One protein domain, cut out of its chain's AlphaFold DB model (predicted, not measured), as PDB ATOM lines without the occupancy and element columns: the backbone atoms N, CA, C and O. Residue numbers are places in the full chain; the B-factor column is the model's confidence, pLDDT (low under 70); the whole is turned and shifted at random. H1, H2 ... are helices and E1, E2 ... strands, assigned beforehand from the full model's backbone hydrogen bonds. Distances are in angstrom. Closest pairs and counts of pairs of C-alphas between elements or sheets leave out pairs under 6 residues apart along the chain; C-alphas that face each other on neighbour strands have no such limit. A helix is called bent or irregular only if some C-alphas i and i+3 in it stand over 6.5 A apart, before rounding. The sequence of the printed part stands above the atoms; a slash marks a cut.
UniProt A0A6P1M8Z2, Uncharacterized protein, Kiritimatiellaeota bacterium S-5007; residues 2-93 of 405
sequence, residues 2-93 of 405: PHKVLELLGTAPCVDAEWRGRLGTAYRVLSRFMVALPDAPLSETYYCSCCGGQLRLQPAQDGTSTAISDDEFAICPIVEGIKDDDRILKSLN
ATOM      1  N   PRO A   2     -51.417 -11.834  31.301       52.72
ATOM      2  CA  PRO A   2     -52.776 -12.352  31.522       52.72
ATOM      3  C   PRO A   2     -53.652 -12.437  30.262       52.72
ATOM      4  O   PRO A   2     -54.329 -13.436  30.063       52.72
ATOM      5  N   HIS A   3     -53.565 -11.456  29.354       54.16
ATOM      6  CA  HIS A   3     -54.408 -11.410  28.147       54.16
ATOM      7  C   HIS A   3     -54.304 -12.679  27.275       54.16
ATOM      8  O   HIS A   3     -55.312 -13.203  26.811       54.16
ATOM      9  N   LYS A   4     -53.090 -13.232  27.121       59.81
ATOM     10  CA  LYS A   4     -52.862 -14.471  26.357       59.81
ATOM     11  C   LYS A   4     -53.429 -15.702  27.054       59.81
ATOM     12  O   LYS A   4     -53.876 -16.614  26.382       59.81
ATOM     13  N   VAL A   5     -53.410 -15.745  28.387       61.66
ATOM     14  CA  VAL A   5     -53.996 -16.860  29.144       61.66
ATOM     15  C   VAL A   5     -55.497 -16.923  28.864       61.66
ATOM     16  O   VAL A   5     -56.023 -17.984  28.562       61.66
ATOM     17  N   LEU A   6     -56.170 -15.777  28.881       58.66
ATOM     18  CA  LEU A   6     -57.625 -15.673  28.758       58.66
ATOM     19  C   LEU A   6     -58.145 -15.960  27.358       58.66
ATOM     20  O   LEU A   6     -59.150 -16.656  27.222       58.66
ATOM     21  N   GLU A   7     -57.413 -15.515  26.335       61.12
ATOM     22  CA  GLU A   7     -57.656 -15.932  24.953       61.12
ATOM     23  C   GLU A   7     -57.602 -17.458  24.808       61.12
ATOM     24  O   GLU A   7     -58.296 -18.004  23.961       61.12
ATOM     25  N   LEU A   8     -56.833 -18.159  25.650       62.06
ATOM     26  CA  LEU A   8     -56.628 -19.602  25.547       62.06
ATOM     27  C   LEU A   8     -57.569 -20.431  26.406       62.06
ATOM     28  O   LEU A   8     -57.976 -21.509  25.979       62.06
ATOM     29  N   LEU A   9     -57.961 -19.954  27.589       63.25
ATOM     30  CA  LEU A   9     -58.904 -20.693  28.436       63.25
ATOM     31  C   LEU A   9     -60.295 -20.820  27.780       63.25
ATOM     32  O   LEU A   9     -61.043 -21.726  28.137       63.25
ATOM     33  N   GLY A  10     -60.623 -19.954  26.811       61.31
ATOM     34  CA  GLY A  10     -61.820 -20.060  25.968       61.31
ATOM     35  C   GLY A  10     -61.634 -20.850  24.661       61.31
ATOM     36  O   GLY A  10     -62.600 -20.995  23.911       61.31
ATOM     37  N   THR A  11     -60.424 -21.337  24.353       62.44
ATOM     38  CA  THR A  11     -60.142 -22.064  23.099       62.44
ATOM     39  C   THR A  11     -60.431 -23.559  23.189       62.44
ATOM     40  O   THR A  11     -60.534 -24.145  24.267       62.44
ATOM     41  N   ALA A  12     -60.583 -24.172  22.013       61.66
ATOM     42  CA  ALA A  12     -60.697 -25.613  21.853       61.66
ATOM     43  C   ALA A  12     -59.496 -26.354  22.487       61.66
ATOM     44  O   ALA A  12     -58.436 -25.758  22.678       61.66
ATOM     45  N   PRO A  13     -59.639 -27.651  22.808       75.75
ATOM     46  CA  PRO A  13     -58.541 -28.478  23.302       75.75
ATOM     47  C   PRO A  13     -57.293 -28.366  22.417       75.75
ATOM     48  O   PRO A  13     -57.385 -28.499  21.197       75.75
ATOM     49  N   CYS A  14     -56.134 -28.168  23.042       77.69
ATOM     50  CA  CYS A  14     -54.847 -27.993  22.364       77.69
ATOM     51  C   CYS A  14     -53.815 -28.986  22.900       77.69
ATOM     52  O   CYS A  14     -53.970 -29.554  23.986       77.69
ATOM     53  N   VAL A  15     -52.743 -29.185  22.139       81.38
ATOM     54  CA  VAL A  15     -51.630 -30.044  22.550       81.38
ATOM     55  C   VAL A  15     -50.787 -29.385  23.641       81.38
ATOM     56  O   VAL A  15     -50.693 -28.162  23.741       81.38
ATOM     57  N   ASP A  16     -50.139 -30.191  24.472       82.69
ATOM     58  CA  ASP A  16     -49.398 -29.709  25.639       82.69
ATOM     59  C   ASP A  16     -48.209 -28.797  25.281       82.69
ATOM     60  O   ASP A  16     -47.940 -27.808  25.969       82.69
ATOM     61  N   ALA A  17     -47.518 -29.088  24.174       76.81
ATOM     62  CA  ALA A  17     -46.435 -28.237  23.678       76.81
ATOM     63  C   ALA A  17     -46.932 -26.848  23.237       76.81
ATOM     64  O   ALA A  17     -46.251 -25.843  23.453       76.81
ATOM     65  N   GLU A  18     -48.138 -26.769  22.674       77.88
ATOM     66  CA  GLU A  18     -48.768 -25.506  22.290       77.88
ATOM     67  C   GLU A  18     -49.149 -24.694  23.530       77.88
ATOM     68  O   GLU A  18     -48.828 -23.507  23.615       77.88
ATOM     69  N   TRP A  19     -49.731 -25.346  24.542       81.56
ATOM     70  CA  TRP A  19     -49.985 -24.725  25.842       81.56
ATOM     71  C   TRP A  19     -48.710 -24.140  26.457       81.56
ATOM     72  O   TRP A  19     -48.720 -22.989  26.898       81.56
ATOM     73  N   ARG A  20     -47.590 -24.877  26.431       83.75
ATOM     74  CA  ARG A  20     -46.276 -24.379  26.875       83.75
ATOM     75  C   ARG A  20     -45.824 -23.147  26.103       83.75
ATOM     76  O   ARG A  20     -45.462 -22.143  26.714       83.75
ATOM     77  N   GLY A  21     -45.852 -23.219  24.773       78.62
ATOM     78  CA  GLY A  21     -45.398 -22.131  23.909       78.62
ATOM     79  C   GLY A  21     -46.224 -20.857  24.080       78.62
ATOM     80  O   GLY A  21     -45.677 -19.756  24.025       78.62
ATOM     81  N   ARG A  22     -47.532 -20.994  24.318       77.12
ATOM     82  CA  ARG A  22     -48.440 -19.852  24.450       77.12
ATOM     83  C   ARG A  22     -48.484 -19.255  25.858       77.12
ATOM     84  O   ARG A  22     -48.528 -18.031  25.986       77.12
ATOM     85  N   LEU A  23     -48.459 -20.086  26.903       77.75
ATOM     86  CA  LEU A  23     -48.548 -19.637  28.300       77.75
ATOM     87  C   LEU A  23     -47.187 -19.250  28.901       77.75
ATOM     88  O   LEU A  23     -47.143 -18.533  29.901       77.75
ATOM     89  N   GLY A  24     -46.069 -19.701  28.323       84.88
ATOM     90  CA  GLY A  24     -44.733 -19.404  28.846       84.88
ATOM     91  C   GLY A  24     -44.563 -19.904  30.285       84.88
ATOM     92  O   GLY A  24     -44.849 -21.063  30.581       84.88
ATOM     93  N   THR A  25     -44.121 -19.040  31.203       81.06
ATOM     94  CA  THR A  25     -43.932 -19.414  32.619       81.06
ATOM     95  C   THR A  25     -45.242 -19.775  33.326       81.06
ATOM     96  O   THR A  25     -45.240 -20.675  34.165       81.06
ATOM     97  N   ALA A  26     -46.378 -19.195  32.915       81.25
ATOM     98  CA  ALA A  26     -47.695 -19.493  33.484       81.25
ATOM     99  C   ALA A  26     -48.152 -20.942  33.226       81.25
ATOM    100  O   ALA A  26     -48.998 -21.465  33.954       81.25
ATOM    101  N   TYR A  27     -47.566 -21.621  32.230       85.94
ATOM    102  CA  TYR A  27     -47.852 -23.027  31.949       85.94
ATOM    103  C   TYR A  27     -47.603 -23.921  33.171       85.94
ATOM    104  O   TYR A  27     -48.400 -24.814  33.447       85.94
ATOM    105  N   ARG A  28     -46.527 -23.677  33.936       85.12
ATOM    106  CA  ARG A  28     -46.189 -24.513  35.104       85.12
ATOM    107  C   ARG A  28     -47.332 -24.565  36.111       85.12
ATOM    108  O   ARG A  28     -47.657 -25.637  36.603       85.12
ATOM    109  N   VAL A  29     -47.978 -23.428  36.341       84.69
ATOM    110  CA  VAL A  29     -49.118 -23.328  37.252       84.69
ATOM    111  C   VAL A  29     -50.380 -23.879  36.604       84.69
ATOM    112  O   VAL A  29     -51.064 -24.696  37.207       84.69
ATOM    113  N   LEU A  30     -50.692 -23.476  35.370       85.94
ATOM    114  CA  LEU A  30     -51.964 -23.831  34.733       85.94
ATOM    115  C   LEU A  30     -52.050 -25.299  34.303       85.94
ATOM    116  O   LEU A  30     -53.143 -25.862  34.281       85.94
ATOM    117  N   SER A  31     -50.915 -25.942  34.026       88.56
ATOM    118  CA  SER A  31     -50.848 -27.359  33.651       88.56
ATOM    119  C   SER A  31     -51.461 -28.290  34.702       88.56
ATOM    120  O   SER A  31     -52.009 -29.327  34.340       88.56
ATOM    121  N   ARG A  32     -51.481 -27.893  35.985       90.88
ATOM    122  CA  ARG A  32     -52.126 -28.658  37.070       90.88
ATOM    123  C   ARG A  32     -53.647 -28.751  36.932       90.88
ATOM    124  O   ARG A  32     -54.267 -29.631  37.521       90.88
ATOM    125  N   PHE A  33     -54.246 -27.835  36.175       90.25
ATOM    126  CA  PHE A  33     -55.676 -27.814  35.882       90.25
ATOM    127  C   PHE A  33     -55.995 -28.400  34.512       90.25
ATOM    128  O   PHE A  33     -57.166 -28.489  34.155       90.25
ATOM    129  N   MET A  34     -54.988 -28.773  33.725       89.44
ATOM    130  CA  MET A  34     -55.201 -29.367  32.417       89.44
ATOM    131  C   MET A  34     -55.453 -30.861  32.566       89.44
ATOM    132  O   MET A  34     -54.696 -31.578  33.217       89.44
ATOM    133  N   VAL A  35     -56.519 -31.333  31.934       90.94
ATOM    134  CA  VAL A  35     -56.871 -32.749  31.872       90.94
ATOM    135  C   VAL A  35     -56.717 -33.235  30.441       90.94
ATOM    136  O   VAL A  35     -57.102 -32.545  29.497       90.94
ATOM    137  N   ALA A  36     -56.126 -34.417  30.283       90.62
ATOM    138  CA  ALA A  36     -56.129 -35.104  29.002       90.62
ATOM    139  C   ALA A  36     -57.573 -35.437  28.623       90.62
ATOM    140  O   ALA A  36     -58.355 -35.880  29.470       90.62
ATOM    141  N   LEU A  37     -57.926 -35.225  27.359       86.06
ATOM    142  CA  LEU A  37     -59.212 -35.679  26.860       86.06
ATOM    143  C   LEU A  37     -59.219 -37.213  26.783       86.06
ATOM    144  O   LEU A  37     -58.314 -37.785  26.168       86.06
ATOM    145  N   PRO A  38     -60.206 -37.891  27.394       85.38
ATOM    146  CA  PRO A  38     -60.297 -39.343  27.324       85.38
ATOM    147  C   PRO A  38     -60.479 -39.782  25.870       85.38
ATOM    148  O   PRO A  38     -61.253 -39.176  25.129       85.38
ATOM    149  N   ASP A  39     -59.735 -40.815  25.474       87.00
ATOM    150  CA  ASP A  39     -59.783 -41.433  24.141       87.00
ATOM    151  C   ASP A  39     -59.483 -40.487  22.962       87.00
ATOM    152  O   ASP A  39     -59.720 -40.838  21.803       87.00
ATOM    153  N   ALA A  40     -58.939 -39.293  23.223       83.19
ATOM    154  CA  ALA A  40     -58.532 -38.394  22.157       83.19
ATOM    155  C   ALA A  40     -57.310 -38.973  21.423       83.19
ATOM    156  O   ALA A  40     -56.324 -39.340  22.074       83.19
ATOM    157  N   PRO A  41     -57.336 -39.048  20.080       86.62
ATOM    158  CA  PRO A  41     -56.152 -39.433  19.327       86.62
ATOM    159  C   PRO A  41     -55.030 -38.418  19.568       86.62
ATOM    160  O   PRO A  41     -55.281 -37.246  19.869       86.62
ATOM    161  N   LEU A  42     -53.781 -38.863  19.405       89.00
ATOM    162  CA  LEU A  42     -52.648 -37.942  19.356       89.00
ATOM    163  C   LEU A  42     -52.905 -36.920  18.253       89.00
ATOM    164  O   LEU A  42     -53.245 -37.295  17.129       89.00
ATOM    165  N   SER A  43     -52.730 -35.638  18.562       88.19
ATOM    166  CA  SER A  43     -52.926 -34.605  17.556       88.19
ATOM    167  C   SER A  43     -51.960 -34.811  16.389       88.19
ATOM    168  O   SER A  43     -50.767 -35.099  16.566       88.19
ATOM    169  N   GLU A  44     -52.485 -34.644  15.181       90.19
ATOM    170  CA  GLU A  44     -51.714 -34.606  13.936       90.19
ATOM    171  C   GLU A  44     -51.276 -33.180  13.585       90.19
ATOM    172  O   GLU A  44     -50.502 -32.972  12.652       90.19
ATOM    173  N   THR A  45     -51.749 -32.188  14.345       87.50
ATOM    174  CA  THR A  45     -51.456 -30.777  14.100       87.50
ATOM    175  C   THR A  45     -50.937 -30.059  15.339       87.50
ATOM    176  O   THR A  45     -51.281 -30.404  16.471       87.50
ATOM    177  N   TYR A  46     -50.116 -29.042  15.113       85.31
ATOM    178  CA  TYR A  46     -49.493 -28.208  16.132       85.31
ATOM    179  C   TYR A  46     -49.674 -26.740  15.750       85.31
ATOM    180  O   TYR A  46     -49.261 -26.345  14.664       85.31
ATOM    181  N   TYR A  47     -50.257 -25.905  16.610       82.38
ATOM    182  CA  TYR A  47     -50.341 -24.477  16.301       82.38
ATOM    183  C   TYR A  47     -49.055 -23.752  16.691       82.38
ATOM    184  O   TYR A  47     -48.637 -23.736  17.850       82.38
ATOM    185  N   CYS A  48     -48.447 -23.086  15.715       80.88
ATOM    186  CA  CYS A  48     -47.235 -22.315  15.918       80.88
ATOM    187  C   CYS A  48     -47.506 -21.083  16.794       80.88
ATOM    188  O   CYS A  48     -48.345 -20.247  16.466       80.88
ATOM    189  N   SER A  49     -46.742 -20.915  17.875       71.69
ATOM    190  CA  SER A  49     -46.834 -19.738  18.752       71.69
ATOM    191  C   SER A  49     -46.325 -18.441  18.107       71.69
ATOM    192  O   SER A  49     -46.683 -17.363  18.573       71.69
ATOM    193  N   CYS A  50     -45.506 -18.529  17.051       75.69
ATOM    194  CA  CYS A  50     -44.973 -17.370  16.328       75.69
ATOM    195  C   CYS A  50     -46.010 -16.758  15.378       75.69
ATOM    196  O   CYS A  50     -46.250 -15.555  15.426       75.69
ATOM    197  N   CYS A  51     -46.625 -17.585  14.531       77.62
ATOM    198  CA  CYS A  51     -47.492 -17.129  13.445       77.62
ATOM    199  C   CYS A  51     -48.984 -17.433  13.671       77.62
ATOM    200  O   CYS A  51     -49.821 -16.985  12.895       77.62
ATOM    201  N   GLY A  52     -49.335 -18.219  14.697       77.44
ATOM    202  CA  GLY A  52     -50.703 -18.706  14.926       77.44
ATOM    203  C   GLY A  52     -51.179 -19.748  13.905       77.44
ATOM    204  O   GLY A  52     -52.279 -20.273  14.044       77.44
ATOM    205  N   GLY A  53     -50.361 -20.058  12.893       81.25
ATOM    206  CA  GLY A  53     -50.661 -21.033  11.850       81.25
ATOM    207  C   GLY A  53     -50.643 -22.474  12.359       81.25
ATOM    208  O   GLY A  53     -49.936 -22.805  13.314       81.25
ATOM    209  N   GLN A  54     -51.419 -23.331  11.703       85.06
ATOM    210  CA  GLN A  54     -51.475 -24.762  11.979       85.06
ATOM    211  C   GLN A  54     -50.354 -25.472  11.206       85.06
ATOM    212  O   GLN A  54     -50.281 -25.374   9.985       85.06
ATOM    213  N   LEU A  55     -49.468 -26.159  11.923       89.19
ATOM    214  CA  LEU A  55     -48.375 -26.965  11.381       89.19
ATOM    215  C   LEU A  55     -48.754 -28.445  11.436       89.19
ATOM    216  O   LEU A  55     -49.409 -28.891  12.384       89.19
ATOM    217  N   ARG A  56     -48.308 -29.222  10.453       92.50
ATOM    218  CA  ARG A  56     -48.503 -30.672  10.416       92.50
ATOM    219  C   ARG A  56     -47.399 -31.365  11.205       92.50
ATOM    220  O   ARG A  56     -46.224 -31.042  11.049       92.50
ATOM    221  N   LEU A  57     -47.773 -32.321  12.051       91.75
ATOM    222  CA  LEU A  57     -46.825 -33.141  12.799       91.75
ATOM    223  C   LEU A  57     -46.414 -34.349  11.960       91.75
ATOM    224  O   LEU A  57     -47.239 -35.203  11.634       91.75
ATOM    225  N   GLN A  58     -45.129 -34.430  11.625       93.12
ATOM    226  CA  GLN A  58     -44.543 -35.575  10.944       93.12
ATOM    227  C   GLN A  58     -43.799 -36.456  11.961       93.12
ATOM    228  O   GLN A  58     -42.875 -35.965  12.611       93.12
ATOM    229  N   PRO A  59     -44.171 -37.739  12.115       92.44
ATOM    230  CA  PRO A  59     -43.485 -38.638  13.034       92.44
ATOM    231  C   PRO A  59     -42.052 -38.918  12.559       92.44
ATOM    232  O   PRO A  59     -41.811 -39.179  11.377       92.44
ATOM    233  N   ALA A  60     -41.112 -38.884  13.497       92.44
ATOM    234  CA  ALA A  60     -39.712 -39.232  13.313       92.44
ATOM    235  C   ALA A  60     -39.442 -40.685  13.750       92.44
ATOM    236  O   ALA A  60     -40.227 -41.310  14.463       92.44
ATOM    237  N   GLN A  61     -38.311 -41.246  13.310       91.19
ATOM    238  CA  GLN A  61     -37.941 -42.637  13.616       91.19
ATOM    239  C   GLN A  61     -37.583 -42.868  15.093       91.19
ATOM    240  O   GLN A  61     -37.600 -44.006  15.553       91.19
ATOM    241  N   ASP A  62     -37.256 -41.808  15.832       91.75
ATOM    242  CA  ASP A  62     -36.871 -41.855  17.245       91.75
ATOM    243  C   ASP A  62     -38.068 -41.806  18.214       91.75
ATOM    244  O   ASP A  62     -37.876 -41.750  19.428       91.75
ATOM    245  N   GLY A  63     -39.301 -41.840  17.692       88.81
ATOM    246  CA  GLY A  63     -40.524 -41.738  18.490       88.81
ATOM    247  C   GLY A  63     -40.900 -40.304  18.876       88.81
ATOM    248  O   GLY A  63     -41.779 -40.111  19.713       88.81
ATOM    249  N   THR A  64     -40.252 -39.294  18.292       93.69
ATOM    250  CA  THR A  64     -40.692 -37.897  18.373       93.69
ATOM    251  C   THR A  64     -41.451 -37.485  17.110       93.69
ATOM    252  O   THR A  64     -41.610 -38.262  16.170       93.69
ATOM    253  N   SER A  65     -41.978 -36.268  17.086       93.00
ATOM    254  CA  SER A  65     -42.581 -35.647  15.911       93.00
ATOM    255  C   SER A  65     -41.959 -34.281  15.645       93.00
ATOM    256  O   SER A  65     -41.555 -33.572  16.570       93.00
ATOM    257  N   THR A  66     -41.942 -33.900  14.373       92.94
ATOM    258  CA  THR A  66     -41.505 -32.585  13.906       92.94
ATOM    259  C   THR A  66     -42.703 -31.821  13.356       92.94
ATOM    260  O   THR A  66     -43.433 -32.347  12.517       92.94
ATOM    261  N   ALA A  67     -42.925 -30.589  13.817       91.19
ATOM    262  CA  ALA A  67     -43.956 -29.710  13.274       91.19
ATOM    263  C   ALA A  67     -43.418 -28.952  12.054       91.19
ATOM    264  O   ALA A  67     -42.426 -28.226  12.158       91.19
ATOM    265  N   ILE A  68     -44.084 -29.113  10.911       91.50
ATOM    266  CA  ILE A  68     -43.679 -28.560   9.615       91.50
ATOM    267  C   ILE A  68     -44.832 -27.722   9.054       91.50
ATOM    268  O   ILE A  68     -45.999 -28.105   9.159       91.50
ATOM    269  N   SER A  69     -44.512 -26.565   8.475       89.69
ATOM    270  CA  SER A  69     -45.487 -25.774   7.723       89.69
ATOM    271  C   SER A  69     -45.753 -26.418   6.366       89.69
ATOM    272  O   SER A  69     -44.807 -26.722   5.644       89.69
ATOM    273  N   ASP A  70     -47.024 -26.586   6.002       83.38
ATOM    274  CA  ASP A  70     -47.397 -26.970   4.632       83.38
ATOM    275  C   ASP A  70     -47.339 -25.765   3.662       83.38
ATOM    276  O   ASP A  70     -47.395 -25.942   2.448       83.38
ATOM    277  N   ASP A  71     -47.210 -24.539   4.181       83.50
ATOM    278  CA  ASP A  71     -46.988 -23.330   3.388       83.50
ATOM    279  C   ASP A  71     -45.484 -23.116   3.163       83.50
ATOM    280  O   ASP A  71     -44.744 -22.831   4.112       83.50
ATOM    281  N   GLU A  72     -45.051 -23.244   1.903       77.62
ATOM    282  CA  GLU A  72     -43.667 -23.044   1.441       77.62
ATOM    283  C   GLU A  72     -43.147 -21.615   1.697       77.62
ATOM    284  O   GLU A  72     -41.935 -21.392   1.698       77.62
ATOM    285  N   PHE A  73     -44.042 -20.651   1.936       72.69
ATOM    286  CA  PHE A  73     -43.705 -19.257   2.229       72.69
ATOM    287  C   PHE A  73     -43.752 -18.917   3.721       72.69
ATOM    288  O   PHE A  73     -43.371 -17.808   4.108       72.69
ATOM    289  N   ALA A  74     -44.201 -19.836   4.578       73.25
ATOM    290  CA  ALA A  74     -44.267 -19.565   6.004       73.25
ATOM    291  C   ALA A  74     -42.865 -19.559   6.625       73.25
ATOM    292  O   ALA A  74     -42.141 -20.550   6.613       73.25
ATOM    293  N   ILE A  75     -42.518 -18.447   7.271       80.69
ATOM    294  CA  ILE A  75     -41.246 -18.247   7.988       80.69
ATOM    295  C   ILE A  75     -41.284 -18.931   9.379       80.69
ATOM    296  O   ILE A  75     -40.464 -18.659  10.254       80.69
ATOM    297  N   CYS A  76     -42.260 -19.807   9.642       81.06
ATOM    298  CA  CYS A  76     -42.419 -20.409  10.962       81.06
ATOM    299  C   CYS A  76     -41.303 -21.459  11.174       81.06
ATOM    300  O   CYS A  76     -41.106 -22.324  10.318       81.06
ATOM    301  N   PRO A  77     -40.542 -21.395  12.284       80.75
ATOM    302  CA  PRO A  77     -39.429 -22.309  12.516       80.75
ATOM    303  C   PRO A  77     -39.930 -23.749  12.650       80.75
ATOM    304  O   PRO A  77     -40.968 -23.995  13.267       80.75
ATOM    305  N   ILE A  78     -39.165 -24.695  12.102       84.62
ATOM    306  CA  ILE A  78     -39.393 -26.127  12.312       84.62
ATOM    307  C   ILE A  78     -39.235 -26.412  13.810       84.62
ATOM    308  O   ILE A  78     -38.216 -26.061  14.409       84.62
ATOM    309  N   VAL A  79     -40.247 -27.034  14.418       86.56
ATOM    310  CA  VAL A  79     -40.207 -27.435  15.832       86.56
ATOM    311  C   VAL A  79     -39.976 -28.939  15.891       86.56
ATOM    312  O   VAL A  79     -40.876 -29.718  15.585       86.56
ATOM    313  N   GLU A  80     -38.765 -29.346  16.255       89.75
ATOM    314  CA  GLU A  80     -38.359 -30.752  16.360       89.75
ATOM    315  C   GLU A  80     -38.528 -31.290  17.791       89.75
ATOM    316  O   GLU A  80     -38.585 -30.528  18.760       89.75
ATOM    317  N   GLY A  81     -38.571 -32.619  17.935       90.31
ATOM    318  CA  GLY A  81     -38.504 -33.284  19.240       90.31
ATOM    319  C   GLY A  81     -39.796 -33.249  20.062       90.31
ATOM    320  O   GLY A  81     -39.744 -33.389  21.286       90.31
ATOM    321  N   ILE A  82     -40.959 -33.070  19.424       89.12
ATOM    322  CA  ILE A  82     -42.261 -33.091  20.102       89.12
ATOM    323  C   ILE A  82     -42.587 -34.541  20.476       89.12
ATOM    324  O   ILE A  82     -42.762 -35.389  19.603       89.12
ATOM    325  N   LYS A  83     -42.650 -34.843  21.774       92.25
ATOM    326  CA  LYS A  83     -42.942 -36.196  22.280       92.25
ATOM    327  C   LYS A  83     -44.424 -36.539  22.134       92.25
ATOM    328  O   LYS A  83     -45.258 -35.642  22.111       92.25
ATOM    329  N   ASP A  84     -44.776 -37.823  22.123       88.31
ATOM    330  CA  ASP A  84     -46.187 -38.234  22.069       88.31
ATOM    331  C   ASP A  84     -47.011 -37.715  23.259       88.31
ATOM    332  O   ASP A  84     -48.124 -37.235  23.056       88.31
ATOM    333  N   ASP A  85     -46.436 -37.669  24.466       86.06
ATOM    334  CA  ASP A  85     -47.073 -37.042  25.638       86.06
ATOM    335  C   ASP A  85     -47.397 -35.554  25.415       86.06
ATOM    336  O   ASP A  85     -48.358 -35.018  25.975       86.06
ATOM    337  N   ASP A  86     -46.621 -34.892  24.553       87.12
ATOM    338  CA  ASP A  86     -46.791 -33.484  24.214       87.12
ATOM    339  C   ASP A  86     -47.873 -33.270  23.151       87.12
ATOM    340  O   ASP A  86     -48.316 -32.137  22.967       87.12
ATOM    341  N   ARG A  87     -48.294 -34.343  22.465       87.81
ATOM    342  CA  ARG A  87     -49.324 -34.371  21.411       87.81
ATOM    343  C   ARG A  87     -50.704 -34.750  21.938       87.81
ATOM    344  O   ARG A  87     -51.674 -34.715  21.178       87.81
ATOM    345  N   ILE A  88     -50.802 -35.115  23.216       87.56
ATOM    346  CA  ILE A  88     -52.076 -35.398  23.873       87.56
ATOM    347  C   ILE A  88     -52.875 -34.099  23.949       87.56
ATOM    348  O   ILE A  88     -52.401 -33.094  24.485       87.56
ATOM    349  N   LEU A  89     -54.099 -34.128  23.420       87.06
ATOM    350  CA  LEU A  89     -55.022 -33.010  23.550       87.06
ATOM    351  C   LEU A  89     -55.424 -32.853  25.014       87.06
ATOM    352  O   LEU A  89     -55.969 -33.769  25.637       87.06
ATOM    353  N   LYS A  90     -55.158 -31.667  25.550       88.31
ATOM    354  CA  LYS A  90     -55.539 -31.284  26.901       88.31
ATOM    355  C   LYS A  90     -56.532 -30.136  26.855       88.31
ATOM    356  O   LYS A  90     -56.390 -29.193  26.072       88.31
ATOM    357  N   SER A  91     -57.514 -30.205  27.740       87.44
ATOM    358  CA  SER A  91     -58.442 -29.114  28.018       87.44
ATOM    359  C   SER A  91     -58.267 -28.639  29.452       87.44
ATOM    360  O   SER A  91     -57.888 -29.409  30.336       87.44
ATOM    361  N   LEU A  92     -58.585 -27.374  29.709       87.12
ATOM    362  CA  LEU A  92     -58.708 -26.896  31.079       87.12
ATOM    363  C   LEU A  92     -59.856 -27.640  31.776       87.12
ATOM    364  O   LEU A  92     -60.929 -27.809  31.203       87.12
ATOM    365  N   ASN A  93     -59.648 -28.060  33.019       90.69
ATOM    366  CA  ASN A  93     -60.712 -28.466  33.923       90.69
ATOM    367  C   ASN A  93     -61.233 -27.209  34.642       90.69
ATOM    368  O   ASN A  93     -60.611 -26.768  35.616       90.69
TER     369      ASN A  93
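AT A GLANCE: This is residues 2 to 93 of the 405 residues of an uncharacterized protein of Kiritimatiellaeota bacterium S-5007 (UniProt A0A6P1M8Z2). The model has two halves side by side: at one end a curled, antiparallel sheet of four strands, E2 to E5, and at the other a kinked helix, H2, beside a two-strand ribbon of E1 and E6. H1 stands crosswise at the kink of H2, and the short H3 lies between the two halves, leading from the sheet to the ribbon. The printed part has 92 residues with three named helices and six named strands, in the order H1 H2 E1 E2 E3 E4 E5 H3 E6, a mixed class of helices and strands. The large sheet runs E2, E3, E4, E5. The whole is compact, with a radius of gyration of the C-alphas of 13.0 A, and spans 34 by 29 by 20 A.

IN THESE COORDINATES: H1 is residues 2 to 9, 10.8 A long, beginning at C-alpha 2 (-52.776, -12.352, 31.522). H2 is residues 16 to 33, 12.2 A long. E1 is residues 34 to 36, 6.7 A, and E2 is residues 45 to 47, 6.8 A. E3 is residues 54 to 59, 16.0 A, from C-alpha 54 at (-51.475, -24.762, 11.979). E4 is residues 64 to 68, 13.1 A, and E5 is residues 79 to 83, 11.2 A. H3 is residues 84 to 87, 5.0 A. E6 is residues 89 to 92, 10.4 A, ending at C-alpha 92 (-58.708, -26.896, 31.079).

HOW THE PARTS SIT: H1 and H2 touch, about perpendicular at 88 degrees, the closest C-alphas being those of Val 5 and Leu 23, 6.2 A apart. H2 is irregular, with C-alphas 22 and 25 9.3 A apart, and has a kink of 135 degrees near residue 23. Every O i to N i+4 pair is within hydrogen-bond range in H1, 7 of 14 in H2, and H3 is too short for one. E1 and E6 are antiparallel, with N 35 and O 91 at 2.9 A. E2, E3, E4 and E5 form a meander, each strand the antiparallel neighbour of the one before, with N 46 and O 55 at 2.8 A, N 58 and O 66 at 2.8 A, and N 65 and O 82 at 2.8 A. H2 only grazes this strongly twisted sheet, with its residues 16 to 22. With residues 16 to 17 alone it touches H3, the closest C-alphas being those of Asp 16 and Asp 86, 4.8 A apart. H1 and E3 are apart.

THE WHOLE: The two C-alphas farthest apart are those of Pro 2 and Gln 61, 38.2 A. The printed part has no cut, and no link is long. The mean pLDDT of the printed part is 82.4, and residues 2 to 12 are under 70.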